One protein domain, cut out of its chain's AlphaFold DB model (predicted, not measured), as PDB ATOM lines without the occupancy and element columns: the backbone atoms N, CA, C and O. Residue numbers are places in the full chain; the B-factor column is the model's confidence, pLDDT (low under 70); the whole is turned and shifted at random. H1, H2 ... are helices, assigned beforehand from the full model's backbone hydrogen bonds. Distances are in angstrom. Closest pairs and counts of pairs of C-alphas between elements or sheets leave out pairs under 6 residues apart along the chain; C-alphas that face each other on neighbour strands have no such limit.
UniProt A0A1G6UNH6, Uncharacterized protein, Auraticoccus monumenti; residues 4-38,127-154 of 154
ATOM      1  N   ALA A   4      39.170  -8.902  -3.954       85.94
ATOM      2  CA  ALA A   4      37.748  -8.607  -3.810       85.94
ATOM      3  C   ALA A   4      37.497  -7.447  -2.830       85.94
ATOM      4  O   ALA A   4      36.750  -6.529  -3.170       85.94
ATOM      5  N   ASP A   5      38.182  -7.432  -1.680       84.19
ATOM      6  CA  ASP A   5      38.064  -6.353  -0.682       84.19
ATOM      7  C   ASP A   5      38.505  -5.011  -1.275       84.19
ATOM      8  O   ASP A   5      37.822  -3.996  -1.130       84.19
ATOM      9  N   ARG A   6      39.606  -5.018  -2.043       82.31
ATOM     10  CA  ARG A   6      40.096  -3.830  -2.762       82.31
ATOM     11  C   ARG A   6      39.053  -3.307  -3.743       82.31
ATOM     12  O   ARG A   6      38.764  -2.114  -3.754       82.31
ATOM     13  N   LEU A   7      38.466  -4.186  -4.557       86.62
ATOM     14  CA  LEU A   7      37.441  -3.795  -5.525       86.62
ATOM     15  C   LEU A   7      36.205  -3.197  -4.837       86.62
ATOM     16  O   LEU A   7      35.657  -2.202  -5.315       86.62
ATOM     17  N   MET A   8      35.768  -3.777  -3.719       90.75
ATOM     18  CA  MET A   8      34.620  -3.267  -2.971       90.75
ATOM     19  C   MET A   8      34.913  -1.923  -2.303       90.75
ATOM     20  O   MET A   8      34.080  -1.021  -2.399       90.75
ATOM     21  N   ALA A   9      36.106  -1.736  -1.734       87.12
ATOM     22  CA  ALA A   9      36.539  -0.444  -1.208       87.12
ATOM     23  C   ALA A   9      36.560   0.643  -2.302       87.12
ATOM     24  O   ALA A   9      36.077   1.756  -2.087       87.12
ATOM     25  N   LEU A  10      37.025   0.319  -3.516       89.25
ATOM     26  CA  LEU A  10      36.982   1.248  -4.653       89.25
ATOM     27  C   LEU A  10      35.549   1.597  -5.073       89.25
ATOM     28  O   LEU A  10      35.263   2.759  -5.351       89.25
ATOM     29  N   ARG A  11      34.634   0.621  -5.098       91.81
ATOM     30  CA  ARG A  11      33.209   0.872  -5.389       91.81
ATOM     31  C   ARG A  11      32.558   1.760  -4.331       91.81
ATOM     32  O   ARG A  11      31.786   2.648  -4.686       91.81
ATOM     33  N   TYR A  12      32.893   1.550  -3.061       87.94
ATOM     34  CA  TYR A  12      32.441   2.389  -1.955       87.94
ATOM     35  C   TYR A  12      32.908   3.845  -2.124       87.94
ATOM     36  O   TYR A  12      32.099   4.772  -2.069       87.94
ATOM     37  N   LEU A  13      34.189   4.055  -2.446       89.31
ATOM     38  CA  LEU A  13      34.734   5.387  -2.733       89.31
ATOM     39  C   LEU A  13      34.094   6.024  -3.976       89.31
ATOM     40  O   LEU A  13      33.736   7.202  -3.954       89.31
ATOM     41  N   ALA A  14      33.901   5.250  -5.047       90.44
ATOM     42  CA  ALA A  14      33.258   5.721  -6.271       90.44
ATOM     43  C   ALA A  14      31.817   6.190  -6.023       90.44
ATOM     44  O   ALA A  14      31.384   7.185  -6.610       90.44
ATOM     45  N   HIS A  15      31.084   5.522  -5.127       92.88
ATOM     46  CA  HIS A  15      29.750   5.949  -4.714       92.88
ATOM     47  C   HIS A  15      29.777   7.335  -4.049       92.88
ATOM     48  O   HIS A  15      29.039   8.227  -4.472       92.88
ATOM     49  N   GLY A  16      30.671   7.544  -3.075       90.38
ATOM     50  CA  GLY A  16      30.833   8.835  -2.397       90.38
ATOM     51  C   GLY A  16      31.251   9.965  -3.345       90.38
ATOM     52  O   GLY A  16      30.666  11.047  -3.316       90.38
ATOM     53  N   LEU A  17      32.199   9.702  -4.252       92.12
ATOM     54  CA  LEU A  17      32.614  10.667  -5.279       92.12
ATOM     55  C   LEU A  17      31.466  11.023  -6.228       92.12
ATOM     56  O   LEU A  17      31.270  12.194  -6.541       92.12
ATOM     57  N   THR A  18      30.673  10.033  -6.646       93.38
ATOM     58  CA  THR A  18      29.498  10.264  -7.499       93.38
ATOM     59  C   THR A  18      28.473  11.163  -6.805       93.38
ATOM     60  O   THR A  18      27.896  12.039  -7.445       93.38
ATOM     61  N   ALA A  19      28.247  10.975  -5.500       92.75
ATOM     62  CA  ALA A  19      27.361  11.840  -4.725       92.75
ATOM     63  C   ALA A  19      27.898  13.281  -4.644       92.75
ATOM     64  O   ALA A  19      27.167  14.220  -4.951       92.75
ATOM     65  N   ALA A  20      29.188  13.450  -4.340       93.06
ATOM     66  CA  ALA A  20      29.822  14.766  -4.270       93.06
ATOM     67  C   ALA A  20      29.778  15.524  -5.611       93.06
ATOM     68  O   ALA A  20      29.531  16.729  -5.628       93.06
ATOM     69  N   VAL A  21      29.969  14.826  -6.740       93.75
ATOM     70  CA  VAL A  21      29.820  15.415  -8.084       93.75
ATOM     71  C   VAL A  21      28.397  15.930  -8.294       93.75
ATOM     72  O   VAL A  21      28.230  17.083  -8.681       93.75
ATOM     73  N   LYS A  22      27.376  15.126  -7.972       90.56
ATOM     74  CA  LYS A  22      25.967  15.535  -8.106       90.56
ATOM     75  C   LYS A  22      25.618  16.758  -7.263       90.56
ATOM     76  O   LYS A  22      24.814  17.585  -7.684       90.56
ATOM     77  N   ASP A  23      26.198  16.885  -6.076       94.12
ATOM     78  CA  ASP A  23      25.971  18.067  -5.247       94.12
ATOM     79  C   ASP A  23      26.587  19.323  -5.875       94.12
ATOM     80  O   ASP A  23      25.956  20.380  -5.864       94.12
ATOM     81  N   GLN A  24      27.757  19.212  -6.514       94.50
ATOM     82  CA  GLN A  24      28.342  20.324  -7.272       94.50
ATOM     83  C   GLN A  24      27.566  20.649  -8.554       94.50
ATOM     84  O   GLN A  24      27.440  21.822  -8.900       94.50
ATOM     85  N   GLU A  25      27.001  19.650  -9.235       92.62
ATOM     86  CA  GLU A  25      26.114  19.869 -10.385       92.62
ATOM     87  C   GLU A  25      24.896  20.712  -9.990       92.62
ATOM     88  O   GLU A  25      24.619  21.713 -10.646       92.62
ATOM     89  N   LYS A  26      24.240  20.403  -8.863       90.88
ATOM     90  CA  LYS A  26      23.113  21.205  -8.347       90.88
ATOM     91  C   LYS A  26      23.512  22.645  -8.035       90.88
ATOM     92  O   LYS A  26      22.763  23.573  -8.328       90.88
ATOM     93  N   VAL A  27      24.683  22.848  -7.426       93.31
ATOM     94  CA  VAL A  27      25.196  24.200  -7.154       93.31
ATOM     95  C   VAL A  27      25.418  24.951  -8.467       93.31
ATOM     96  O   VAL A  27      25.025  26.109  -8.594       93.31
ATOM     97  N   LEU A  28      25.999  24.293  -9.471       92.69
ATOM     98  CA  LEU A  28      26.242  24.910 -10.770       92.69
ATOM     99  C   LEU A  28      24.938  25.212 -11.525       92.69
ATOM    100  O   LEU A  28      24.840  26.257 -12.167       92.69
ATOM    101  N   GLU A  29      23.919  24.360 -11.408       90.06
ATOM    102  CA  GLU A  29      22.565  24.625 -11.911       90.06
ATOM    103  C   GLU A  29      21.949  25.866 -11.254       90.06
ATOM    104  O   GLU A  29      21.395  26.713 -11.952       90.06
ATOM    105  N   GLN A  30      22.096  26.042  -9.937       90.00
ATOM    106  CA  GLN A  30      21.622  27.247  -9.241       90.00
ATOM    107  C   GLN A  30      22.346  28.509  -9.724       90.00
ATOM    108  O   GLN A  30      21.712  29.533  -9.986       90.00
ATOM    109  N   VAL A  31      23.670  28.438  -9.902       90.81
ATOM    110  CA  VAL A  31      24.456  29.541 -10.478       90.81
ATOM    111  C   VAL A  31      23.990  29.845 -11.900       90.81
ATOM    112  O   VAL A  31      23.842  31.012 -12.266       90.81
ATOM    113  N   GLN A  32      23.719  28.817 -12.705       89.38
ATOM    114  CA  GLN A  32      23.198  28.981 -14.057       89.38
ATOM    115  C   GLN A  32      21.828  29.664 -14.058       89.38
ATOM    116  O   GLN A  32      21.625  30.586 -14.844       89.38
ATOM    117  N   GLN A  33      20.917  29.269 -13.170       85.81
ATOM    118  CA  GLN A  33      19.595  29.888 -13.046       85.81
ATOM    119  C   GLN A  33      19.691  31.359 -12.628       85.81
ATOM    120  O   GLN A  33      18.959  32.194 -13.153       85.81
ATOM    121  N   ALA A  34      20.621  31.691 -11.728       88.75
ATOM    122  CA  ALA A  34      20.821  33.057 -11.252       88.75
ATOM    123  C   ALA A  34      21.494  33.976 -12.289       88.75
ATOM    124  O   ALA A  34      21.201  35.168 -12.341       88.75
ATOM    125  N   THR A  35      22.411  33.443 -13.103       91.38
ATOM    126  CA  THR A  35      23.265  34.245 -14.006       91.38
ATOM    127  C   THR A  35      22.886  34.147 -15.481       91.38
ATOM    128  O   THR A  35      23.314  34.975 -16.283       91.38
ATOM    129  N   GLY A  36      22.133  33.120 -15.875       85.50
ATOM    130  CA  GLY A  36      21.853  32.796 -17.274       85.50
ATOM    131  C   GLY A  36      23.060  32.263 -18.060       85.50
ATOM    132  O   GLY A  36      22.972  32.121 -19.283       85.50
ATOM    133  N   ALA A  37      24.190  31.970 -17.401       88.44
ATOM    134  CA  ALA A  37      25.406  31.501 -18.063       88.44
ATOM    135  C   ALA A  37      25.180  30.164 -18.791       88.44
ATOM    136  O   ALA A  37      24.688  29.196 -18.220       88.44
ATOM    137  N   LYS A  38      25.551  30.087 -20.074       88.56
ATOM    138  CA  LYS A  38      25.376  28.867 -20.891       88.56
ATOM    139  C   LYS A  38      26.578  27.928 -20.840       88.56
ATOM    140  O   LYS A  38      26.448  26.752 -21.170       88.56
ATOM    141  N   ASP A 127      42.498  16.272 -22.152       94.06
ATOM    142  CA  ASP A 127      43.204  14.991 -22.082       94.06
ATOM    143  C   ASP A 127      44.322  15.017 -21.025       94.06
ATOM    144  O   ASP A 127      44.565  14.012 -20.349       94.06
ATOM    145  N   GLU A 128      44.912  16.188 -20.772       92.31
ATOM    146  CA  GLU A 128      45.853  16.411 -19.670       92.31
ATOM    147  C   GLU A 128      45.165  16.251 -18.313       92.31
ATOM    148  O   GLU A 128      45.698  15.584 -17.428       92.31
ATOM    149  N   ALA A 129      43.961  16.813 -18.149       92.44
ATOM    150  CA  ALA A 129      43.201  16.704 -16.907       92.44
ATOM    151  C   ALA A 129      42.806  15.249 -16.609       92.44
ATOM    152  O   ALA A 129      42.906  14.819 -15.461       92.44
ATOM    153  N   LYS A 130      42.414  14.473 -17.630       91.06
ATOM    154  CA  LYS A 130      42.144  13.030 -17.482       91.06
ATOM    155  C   LYS A 130      43.395  12.275 -17.039       91.06
ATOM    156  O   LYS A 130      43.347  11.548 -16.052       91.06
ATOM    157  N   SER A 131      44.513  12.497 -17.727       91.62
ATOM    158  CA  SER A 131      45.776  11.808 -17.445       91.62
ATOM    159  C   SER A 131      46.287  12.121 -16.035       91.62
ATOM    160  O   SER A 131      46.675  11.219 -15.296       91.62
ATOM    161  N   ALA A 132      46.233  13.392 -15.623       90.56
ATOM    162  CA  ALA A 132      46.606  13.806 -14.273       90.56
ATOM    163  C   ALA A 132      45.678  13.196 -13.207       90.56
ATOM    164  O   ALA A 132      46.156  12.707 -12.185       90.56
ATOM    165  N   ALA A 133      44.364  13.175 -13.460       90.19
ATOM    166  CA  ALA A 133      43.397  12.569 -12.552       90.19
ATOM    167  C   ALA A 133      43.627  11.060 -12.387       90.19
ATOM    168  O   ALA A 133      43.550  10.564 -11.269       90.19
ATOM    169  N   GLU A 134      43.950  10.325 -13.454       90.94
ATOM    170  CA  GLU A 134      44.243   8.889 -13.362       90.94
ATOM    171  C   GLU A 134      45.452   8.589 -12.472       90.94
ATOM    172  O   GLU A 134      45.406   7.654 -11.672       90.94
ATOM    173  N   VAL A 135      46.521   9.381 -12.594       90.31
ATOM    174  CA  VAL A 135      47.730   9.228 -11.772       90.31
ATOM    175  C   VAL A 135      47.418   9.518 -10.304       90.31
ATOM    176  O   VAL A 135      47.715   8.692  -9.439       90.31
ATOM    177  N   GLU A 136      46.771  10.652 -10.035       88.12
ATOM    178  CA  GLU A 136      46.435  11.095  -8.680       88.12
ATOM    179  C   GLU A 136      45.455  10.132  -7.994       88.12
ATOM    180  O   GLU A 136      45.684   9.678  -6.869       88.12
ATOM    181  N   VAL A 137      44.376   9.755  -8.689       88.69
ATOM    182  CA  VAL A 137      43.356   8.845  -8.155       88.69
ATOM    183  C   VAL A 137      43.947   7.467  -7.915       88.69
ATOM    184  O   VAL A 137      43.659   6.886  -6.877       88.69
ATOM    185  N   ARG A 138      44.800   6.940  -8.804       86.81
ATOM    186  CA  ARG A 138      45.445   5.636  -8.584       86.81
ATOM    187  C   ARG A 138      46.307   5.645  -7.324       86.81
ATOM    188  O   ARG A 138      46.136   4.768  -6.480       86.81
ATOM    189  N   ALA A 139      47.159   6.659  -7.168       84.19
ATOM    190  CA  ALA A 139      48.014   6.796  -5.991       84.19
ATOM    191  C   ALA A 139      47.192   6.912  -4.695       84.19
ATOM    192  O   ALA A 139      47.508   6.284  -3.683       84.19
ATOM    193  N   ARG A 140      46.098   7.683  -4.724       83.75
ATOM    194  CA  ARG A 140      45.265   7.914  -3.539       83.75
ATOM    195  C   ARG A 140      44.312   6.758  -3.227       83.75
ATOM    196  O   ARG A 140      44.014   6.514  -2.060       83.75
ATOM    197  N   ALA A 141      43.846   6.037  -4.238       82.81
ATOM    198  CA  ALA A 141      42.914   4.927  -4.089       82.81
ATOM    199  C   ALA A 141      43.546   3.720  -3.383       82.81
ATOM    200  O   ALA A 141      42.886   3.074  -2.569       82.81
ATOM    201  N   GLU A 142      44.829   3.443  -3.625       80.06
ATOM    202  CA  GLU A 142      45.569   2.407  -2.888       80.06
ATOM    203  C   GLU A 142      45.675   2.741  -1.395       80.06
ATOM    204  O   GLU A 142      45.427   1.887  -0.543       80.06
ATOM    205  N   GLN A 143      45.953   4.006  -1.071       83.06
ATOM    206  CA  GLN A 143      46.006   4.482   0.313       83.06
ATOM    207  C   GLN A 143      44.632   4.407   0.992       83.06
ATOM    208  O   GLN A 143      44.502   3.817   2.061       83.06
ATOM    209  N   LEU A 144      43.591   4.955   0.357       81.88
ATOM    210  CA  LEU A 144      42.245   5.010   0.934       81.88
ATOM    211  C   LEU A 144      41.598   3.630   1.072       81.88
ATOM    212  O   LEU A 144      40.925   3.389   2.066       81.88
ATOM    213  N   SER A 145      41.797   2.725   0.107       80.88
ATOM    214  CA  SER A 145      41.264   1.358   0.208       80.88
ATOM    215  C   SER A 145      41.917   0.564   1.340       80.88
ATOM    216  O   SER A 145      41.225  -0.191   2.016       80.88
ATOM    217  N   THR A 146      43.211   0.784   1.589       78.88
ATOM    218  CA  THR A 146      43.926   0.171   2.715       78.88
ATOM    219  C   THR A 146      43.391   0.707   4.047       78.88
ATOM    220  O   THR A 146      42.969  -0.081   4.887       78.88
ATOM    221  N   SER A 147      43.286   2.033   4.205       81.06
ATOM    222  CA  SER A 147      42.761   2.646   5.436       81.06
ATOM    223  C   SER A 147      41.294   2.312   5.725       81.06
ATOM    224  O   SER A 147      40.918   2.176   6.883       81.06
ATOM    225  N   LEU A 148      40.444   2.177   4.700       77.44
ATOM    226  CA  LEU A 148      39.031   1.817   4.883       77.44
ATOM    227  C   LEU A 148      38.859   0.424   5.489       77.44
ATOM    228  O   LEU A 148      37.978   0.240   6.321       77.44
ATOM    229  N   LEU A 149      39.697  -0.530   5.081       69.88
ATOM    230  CA  LEU A 149      39.611  -1.912   5.548       69.88
ATOM    231  C   LEU A 149      40.201  -2.075   6.956       69.88
ATOM    232  O   LEU A 149      39.649  -2.814   7.763       69.88
ATOM    233  N   GLU A 150      41.240  -1.305   7.291       77.31
ATOM    234  CA  GLU A 150      41.798  -1.240   8.652       77.31
ATOM    235  C   GLU A 150      40.804  -0.682   9.683       77.31
ATOM    236  O   GLU A 150      40.832  -1.083  10.842       77.31
ATOM    237  N   VAL A 151      39.913   0.225   9.268       66.88
ATOM    238  CA  VAL A 151      38.871   0.807  10.134       66.88
ATOM    239  C   VAL A 151      37.667  -0.124  10.300       66.88
ATOM    240  O   VAL A 151      36.962  -0.017  11.296       66.88
ATOM    241  N   THR A 152      37.403  -1.027   9.351       58.72
ATOM    242  CA  THR A 152      36.273  -1.972   9.441       58.72
ATOM    243  C   THR A 152      36.606  -3.291  10.135       58.72
ATOM    244  O   THR A 152      35.681  -3.993  10.536       58.72
ATOM    245  N   ASP A 153      37.891  -3.620  10.277       58.03
ATOM    246  CA  ASP A 153      38.370  -4.845  10.934       58.03
ATOM    247  C   ASP A 153      38.698  -4.654  12.438       58.03
ATOM    248  O   ASP A 153      39.208  -5.581  13.075       58.03
ATOM    249  N   GLY A 154      38.416  -3.476  13.015       47.66
ATOM    250  CA  GLY A 154      38.583  -3.148  14.442       47.66
ATOM    251  C   GLY A 154      37.271  -2.779  15.121       47.66
ATOM    252  O   GLY A 154      37.098  -3.180  16.294       47.66
TER     253      GLY A 154
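Overview. This is residues 4 to 38 and 127 to 154 of the 154 residues of an uncharacterized protein of Auraticoccus monumenti (UniProt A0A1G6UNH6). Two long helices meet near the beginning of H1 and the later part of H2 and spread from there as an open V, with the far arms, residues 15 to 27 and 30 to 36 on one side and 127 to 140 on the other, sticking out free. The printed part has 63 residues, with H1 then H2 and no named strand: all helix. It is only just extended, close to loose, with a radius of gyration of the C-alphas of 16.2 A, and flat, spanning 49 by 29 by 15 A.

Arrangement. H1, residues 4 to 35, touches H2, residues 127 to 152, with residues 5 to 10 alone, and H2 touches it with residues 141 to 149 alone. The closest C-alphas are those of Ala 9 and Ser 145, 5.3 A apart. The helices run opposite ways at a steep tilt of 54 degrees. H2 has a kink of 32 degrees near residue 139. Each O i to N i+4 pair is within hydrogen-bond range in H1, and 21 of 22 in H2.

Along the chain. H1 begins at C-alpha 4 (37.748, -8.607, -3.810) and is 46.4 A long. H2, 36.5 A long, ends at C-alpha 152 (36.273, -1.972, 9.441).

Size, cuts and confidence. The C-alphas of Gly 36 and Gly 154, the two farthest apart, are 50.8 A apart. Residues 39 to 126 are not printed; C-alphas 38 and 127 are 22.6 A apart across the cut. pLDDT is under 70 at residues 149 and 151 to 154.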